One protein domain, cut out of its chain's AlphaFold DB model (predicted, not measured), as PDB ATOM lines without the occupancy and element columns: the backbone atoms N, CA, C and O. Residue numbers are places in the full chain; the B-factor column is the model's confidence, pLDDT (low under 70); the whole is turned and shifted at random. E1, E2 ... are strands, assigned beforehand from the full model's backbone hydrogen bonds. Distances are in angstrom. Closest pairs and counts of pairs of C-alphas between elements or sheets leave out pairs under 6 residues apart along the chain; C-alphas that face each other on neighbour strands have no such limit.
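This is residues 9 to 61 of the 186 residues of an uncharacterized protein of marine sediment metagenome (UniProt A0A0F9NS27). One strongly twisted, curled ribbon of sheet: long E1 and E3 run side by side, with short E2 and E4 at opposite edges and towards opposite ends, and a long loop, residues 27 to 39, joins E2 to E3. The 53 printed residues hold four named strands, E1 to E4, and no named helix; the order across the antiparallel sheet is E2, E1, E3, E4. The all-strand domain is only just compact, close to loose, with a radius of gyration of the C-alphas of 11.5 A and spans of 34 by 23 by 13 A.

E1, residues 10 to 17, and E2, residues 23 to 26, form a hairpin; N 26 and O 13 are 2.8 A apart. E1 is antiparallel to E3, residues 40 to 50, at 157 degrees, with N 12 and O 47 at 2.8 A. E3 bends by 77 degrees at residue 44. E3 and E4, residues 53 to 56, form a hairpin, with N 48 and O 55 at 2.8 A. E2 and E4 are apart.

E1 begins at C-alpha 10 (162.492, 218.661, 135.267) and measures 21.0 A; E3 measures 23.6 A. E2 measures 9.6 A and E4 10.3 A, ending at C-alpha 56 (153.738, 213.957, 141.327).

The farthest C-alphas, Thr 19 and Ala 52, are 34.7 A apart. The printed part has no cut. The link from E2 to E3 is long. Confidence is under 70 at residues 43, 51 to 53 and 58 to 61.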
ATOM      1  N   ALA A   9     163.270 215.537 131.719       71.44
ATOM      2  CA  ALA A   9     162.375 215.674 132.856       71.44
ATOM      3  C   ALA A   9     162.947 216.733 133.804       71.44
ATOM      4  O   ALA A   9     164.153 216.751 134.058       71.44
ATOM      5  N   VAL A  10     162.094 217.624 134.307       77.50
ATOM      6  CA  VAL A  10     162.492 218.661 135.267       77.50
ATOM      7  C   VAL A  10     161.814 218.391 136.600       77.50
ATOM      8  O   VAL A  10     160.586 218.338 136.675       77.50
ATOM      9  N   ASP A  11     162.627 218.249 137.644       78.19
ATOM     10  CA  ASP A  11     162.171 218.185 139.028       78.19
ATOM     11  C   ASP A  11     161.774 219.579 139.529       78.19
ATOM     12  O   ASP A  11     162.543 220.542 139.426       78.19
ATOM     13  N   LEU A  12     160.562 219.678 140.069       78.75
ATOM     14  CA  LEU A  12     159.973 220.905 140.590       78.75
ATOM     15  C   LEU A  12     159.521 220.684 142.035       78.75
ATOM     16  O   LEU A  12     158.756 219.765 142.332       78.75
ATOM     17  N   GLU A  13     159.948 221.565 142.930       81.88
ATOM     18  CA  GLU A  13     159.629 221.505 144.355       81.88
ATOM     19  C   GLU A  13     158.782 222.715 144.752       81.88
ATOM     20  O   GLU A  13     159.196 223.859 144.575       81.88
ATOM     21  N   PHE A  14     157.597 222.497 145.319       77.56
ATOM     22  CA  PHE A  14     156.815 223.586 145.904       77.56
ATOM     23  C   PHE A  14     157.296 223.895 147.305       77.56
ATOM     24  O   PHE A  14     157.260 223.047 148.198       77.56
ATOM     25  N   VAL A  15     157.701 225.141 147.495       79.31
ATOM     26  CA  VAL A  15     158.278 225.657 148.733       79.31
ATOM     27  C   VAL A  15     157.636 227.000 149.075       79.31
ATOM     28  O   VAL A  15     157.080 227.682 148.213       79.31
ATOM     29  N   SER A  16     157.704 227.397 150.339       79.69
ATOM     30  CA  SER A  16     157.318 228.729 150.811       79.69
ATOM     31  C   SER A  16     158.568 229.522 151.168       79.69
ATOM     32  O   SER A  16     159.596 228.960 151.535       79.69
ATOM     33  N   CYS A  17     158.523 230.840 151.043       80.44
ATOM     34  CA  CYS A  17     159.620 231.685 151.483       80.44
ATOM     35  C   CYS A  17     159.569 231.903 152.998       80.44
ATOM     36  O   CYS A  17     158.554 232.372 153.500       80.44
ATOM     37  N   GLN A  18     160.683 231.690 153.704       82.25
ATOM     38  CA  GLN A  18     160.785 231.967 155.148       82.25
ATOM     39  C   GLN A  18     160.516 233.435 155.522       82.25
ATOM     40  O   GLN A  18     160.148 233.731 156.653       82.25
ATOM     41  N   THR A  19     160.751 234.365 154.592       81.75
ATOM     42  CA  THR A  19     160.743 235.807 154.881       81.75
ATOM     43  C   THR A  19     159.395 236.467 154.615       81.75
ATOM     44  O   THR A  19     159.031 237.418 155.300       81.75
ATOM     45  N   CYS A  20     158.692 236.039 153.568       80.31
ATOM     46  CA  CYS A  20     157.448 236.678 153.133       80.31
ATOM     47  C   CYS A  20     156.301 235.694 152.900       80.31
ATOM     48  O   CYS A  20     155.286 236.089 152.329       80.31
ATOM     49  N   ASP A  21     156.494 234.422 153.257       78.38
ATOM     50  CA  ASP A  21     155.514 233.337 153.134       78.38
ATOM     51  C   ASP A  21     154.980 233.104 151.709       78.38
ATOM     52  O   ASP A  21     154.042 232.335 151.492       78.38
ATOM     53  N   ALA A  22     155.601 233.732 150.704       73.94
ATOM     54  CA  ALA A  22     155.247 233.557 149.306       73.94
ATOM     55  C   ALA A  22     155.594 232.137 148.851       73.94
ATOM     56  O   ALA A  22     156.721 231.673 149.037       73.94
ATOM     57  N   VAL A  23     154.634 231.463 148.223       78.00
ATOM     58  CA  VAL A  23     154.835 230.140 147.627       78.00
ATOM     59  C   VAL A  23     155.512 230.296 146.268       78.00
ATOM     60  O   VAL A  23     155.111 231.141 145.465       78.00
ATOM     61  N   PHE A  24     156.539 229.494 146.002       74.38
ATOM     62  CA  PHE A  24     157.225 229.467 144.714       74.38
ATOM     63  C   PHE A  24     157.730 228.062 144.378       74.38
ATOM     64  O   PHE A  24     157.785 227.177 145.229       74.38
ATOM     65  N   VAL A  25     158.093 227.867 143.111       80.06
ATOM     66  CA  VAL A  25     158.696 226.620 142.634       80.06
ATOM     67  C   VAL A  25     160.212 226.728 142.734       80.06
ATOM     68  O   VAL A  25     160.827 227.570 142.064       80.06
ATOM     69  N   ALA A  26     160.796 225.875 143.567       80.50
ATOM     70  CA  ALA A  26     162.217 225.608 143.583       80.50
ATOM     71  C   ALA A  26     162.585 224.572 142.511       80.50
ATOM     72  O   ALA A  26     161.820 223.665 142.181       80.50
ATOM     73  N   SER A  27     163.757 224.766 141.921       79.00
ATOM     74  CA  SER A  27     164.384 223.868 140.947       79.00
ATOM     75  C   SER A  27     165.897 224.039 141.047       79.00
ATOM     76  O   SER A  27     166.370 224.997 141.665       79.00
ATOM     77  N   GLU A  28     166.679 223.206 140.354       74.12
ATOM     78  CA  GLU A  28     168.142 223.367 140.293       74.12
ATOM     79  C   GLU A  28     168.582 224.788 139.893       74.12
ATOM     80  O   GLU A  28     169.648 225.258 140.291       74.12
ATOM     81  N   ARG A  29     167.748 225.500 139.125       71.56
ATOM     82  CA  ARG A  29     168.030 226.854 138.629       71.56
ATOM     83  C   ARG A  29     167.491 227.969 139.522       71.56
ATOM     84  O   ARG A  29     167.891 229.120 139.357       71.56
ATOM     85  N   ARG A  30     166.565 227.667 140.431       73.38
ATOM     86  CA  ARG A  30     165.909 228.662 141.286       73.38
ATOM     87  C   ARG A  30     165.769 228.098 142.689       73.38
ATOM     88  O   ARG A  30     164.851 227.337 142.956       73.38
ATOM     89  N   GLN A  31     166.664 228.520 143.574       81.62
ATOM     90  CA  GLN A  31     166.675 228.102 144.980       81.62
ATOM     91  C   GLN A  31     166.324 229.237 145.951       81.62
ATOM     92  O   GLN A  31     166.436 229.068 147.157       81.62
ATOM     93  N   THR A  32     165.904 230.401 145.448       83.69
ATOM     94  CA  THR A  32     165.541 231.566 146.266       83.69
ATOM     95  C   THR A  32     164.211 232.163 145.825       83.69
ATOM     96  O   THR A  32     163.807 232.050 144.661       83.69
ATOM     97  N   CYS A  33     163.520 232.804 146.769       79.25
ATOM     98  CA  CYS A  33     162.235 233.437 146.513       79.25
ATOM     99  C   CYS A  33     162.386 234.579 145.490       79.25
ATOM    100  O   CYS A  33     163.155 235.512 145.733       79.25
ATOM    101  N   PRO A  34     161.619 234.588 144.385       78.69
ATOM    102  CA  PRO A  34     161.719 235.641 143.373       78.69
ATOM    103  C   PRO A  34     161.232 237.011 143.866       78.69
ATOM    104  O   PRO A  34     161.593 238.028 143.284       78.69
ATOM    105  N   SER A  35     160.418 237.057 144.925       79.44
ATOM    106  CA  SER A  35     159.858 238.309 145.445       79.44
ATOM    107  C   SER A  35     160.795 239.042 146.403       79.44
ATOM    108  O   SER A  35     160.830 240.268 146.391       79.44
ATOM    109  N   CYS A  36     161.535 238.321 147.250       82.88
ATOM    110  CA  CYS A  36     162.346 238.933 148.311       82.88
ATOM    111  C   CYS A  36     163.763 238.352 148.446       82.88
ATOM    112  O   CYS A  36     164.523 238.809 149.294       82.88
ATOM    113  N   GLY A  37     164.120 237.340 147.647       85.38
ATOM    114  CA  GLY A  37     165.404 236.639 147.730       85.38
ATOM    115  C   GLY A  37     165.548 235.698 148.931       85.38
ATOM    116  O   GLY A  37     166.616 235.121 149.103       85.38
ATOM    117  N   GLY A  38     164.506 235.540 149.753       84.88
ATOM    118  CA  GLY A  38     164.536 234.697 150.948       84.88
ATOM    119  C   GLY A  38     164.649 233.201 150.650       84.88
ATOM    120  O   GLY A  38     164.347 232.738 149.545       84.88
ATOM    121  N   GLU A  39     165.077 232.454 151.664       84.31
ATOM    122  CA  GLU A  39     165.304 231.011 151.579       84.31
ATOM    123  C   GLU A  39     163.985 230.216 151.523       84.31
ATOM    124  O   GLU A  39     162.968 230.650 152.085       84.31
ATOM    125  N   PRO A  40     163.981 229.065 150.829       83.25
ATOM    126  CA  PRO A  40     162.835 228.174 150.766       83.25
ATOM    127  C   PRO A  40     162.614 227.410 152.080       83.25
ATOM    128  O   PRO A  40     163.549 227.081 152.810       83.25
ATOM    129  N   THR A  41     161.355 227.074 152.340       82.81
ATOM    130  CA  THR A  41     160.877 226.130 153.357       82.81
ATOM    131  C   THR A  41     160.028 225.081 152.655       82.81
ATOM    132  O   THR A  41     159.158 225.428 151.858       82.81
ATOM    133  N   GLY A  42     160.276 223.804 152.931       74.50
ATOM    134  CA  GLY A  42     159.669 222.681 152.215       74.50
ATOM    135  C   GLY A  42     160.722 221.626 151.847       74.50
ATOM    136  O   GLY A  42     161.799 221.643 152.447       74.50
ATOM    137  N   PRO A  43     160.438 220.715 150.898       69.81
ATOM    138  CA  PRO A  43     159.331 220.752 149.936       69.81
ATOM    139  C   PRO A  43     157.978 220.335 150.527       69.81
ATOM    140  O   PRO A  43     157.881 219.355 151.262       69.81
ATOM    141  N   TYR A  44     156.922 221.065 150.161       70.75
ATOM    142  CA  TYR A  44     155.538 220.688 150.458       70.75
ATOM    143  C   TYR A  44     154.973 219.740 149.416       70.75
ATOM    144  O   TYR A  44     154.178 218.901 149.776       70.75
ATOM    145  N   LEU A  45     155.341 219.856 148.139       70.12
ATOM    146  CA  LEU A  45     154.943 218.925 147.078       70.12
ATOM    147  C   LEU A  45     156.081 218.820 146.064       70.12
ATOM    148  O   LEU A  45     156.720 219.825 145.753       70.12
ATOM    149  N   GLN A  46     156.313 217.619 145.537       77.31
ATOM    150  CA  GLN A  46     157.330 217.361 144.517       77.31
ATOM    151  C   GLN A  46     156.660 216.898 143.225       77.31
ATOM    152  O   GLN A  46     155.902 215.924 143.218       77.31
ATOM    153  N   PHE A  47     156.956 217.587 142.129       73.44
ATOM    154  CA  PHE A  47     156.436 217.288 140.803       73.44
ATOM    155  C   PHE A  47     157.571 217.030 139.822       73.44
ATOM    156  O   PHE A  47     158.657 217.592 139.934       73.44
ATOM    157  N   VAL A  48     157.275 216.213 138.823       77.75
ATOM    158  CA  VAL A  48     158.092 216.037 137.631       77.75
ATOM    159  C   VAL A  48     157.295 216.579 136.453       77.75
ATOM    160  O   VAL A  48     156.122 216.244 136.266       77.75
ATOM    161  N   LEU A  49     157.929 217.447 135.670       74.19
ATOM    162  CA  LEU A  49     157.423 217.870 134.370       74.19
ATOM    163  C   LEU A  49     158.194 217.115 133.286       74.19
ATOM    164  O   LEU A  49     159.395 217.334 133.123       74.19
ATOM    165  N   ASP A  50     157.509 216.241 132.551       75.44
ATOM    166  CA  ASP A  50     158.077 215.496 131.422       75.44
ATOM    167  C   ASP A  50     157.175 215.569 130.172       75.44
ATOM    168  O   ASP A  50     156.242 216.372 130.094       75.44
ATOM    169  N   ALA A  51     157.453 214.735 129.164       65.69
ATOM    170  CA  ALA A  51     156.686 214.691 127.918       65.69
ATOM    171  C   ALA A  51     155.216 214.247 128.087       65.69
ATOM    172  O   ALA A  51     154.402 214.518 127.202       65.69
ATOM    173  N   ALA A  52     154.865 213.569 129.184       66.12
ATOM    174  CA  ALA A  52     153.490 213.220 129.538       66.12
ATOM    175  C   ALA A  52     152.763 214.362 130.275       66.12
ATOM    176  O   ALA A  52     151.538 214.321 130.410       66.12
ATOM    177  N   GLY A  53     153.497 215.394 130.701       65.00
ATOM    178  CA  GLY A  53     152.986 216.544 131.436       65.00
ATOM    179  C   GLY A  53     153.423 216.541 132.900       65.00
ATOM    180  O   GLY A  53     154.345 215.837 133.309       65.00
ATOM    181  N   LEU A  54     152.773 217.384 133.699       70.25
ATOM    182  CA  LEU A  54     153.078 217.529 135.118       70.25
ATOM    183  C   LEU A  54     152.464 216.377 135.930       70.25
ATOM    184  O   LEU A  54     151.253 216.160 135.874       70.25
ATOM    185  N   HIS A  55     153.268 215.692 136.738       70.50
ATOM    186  CA  HIS A  55     152.807 214.637 137.646       70.50
ATOM    187  C   HIS A  55     153.594 214.651 138.966       70.50
ATOM    188  O   HIS A  55     154.660 215.251 139.055       70.50
ATOM    189  N   LEU A  56     153.056 214.040 140.026       74.19
ATOM    190  CA  LEU A  56     153.738 213.957 141.327       74.19
ATOM    191  C   LEU A  56     154.890 212.950 141.276       74.19
ATOM    192  O   LEU A  56     154.710 211.844 140.771       74.19
ATOM    193  N   LYS A  57     156.042 213.319 141.847       70.19
ATOM    194  CA  LYS A  57     157.277 212.519 141.792       70.19
ATOM    195  C   LYS A  57     157.177 211.186 142.542       70.19
ATOM    196  O   LYS A  57     157.669 210.177 142.050       70.19
ATOM    197  N   ASP A  58     156.499 211.168 143.690       65.56
ATOM    198  CA  ASP A  58     156.472 210.001 144.588       65.56
ATOM    199  C   ASP A  58     155.078 209.374 144.770       65.56
ATOM    200  O   ASP A  58     154.928 208.419 145.527       65.56
ATOM    201  N   GLY A  59     154.031 209.914 144.129       51.62
ATOM    202  CA  GLY A  59     152.639 209.462 144.319       51.62
ATOM    203  C   GLY A  59     152.114 209.543 145.765       51.62
ATOM    204  O   GLY A  59     150.992 209.122 146.030       51.62
ATOM    205  N   GLY A  60     152.919 210.063 146.694       45.16
ATOM    206  CA  GLY A  60     152.670 210.086 148.123       45.16
ATOM    207  C   GLY A  60     152.333 211.482 148.621       45.16
ATOM    208  O   GLY A  60     152.983 212.467 148.267       45.16
ATOM    209  N   ILE A  61     151.314 211.531 149.473       44.06
ATOM    210  CA  ILE A  61     150.936 212.693 150.269       44.06
ATOM    211  C   ILE A  61     152.135 213.082 151.150       44.06
ATOM    212  O   ILE A  61     152.680 212.218 151.844       44.06
TER     213      ILE A  61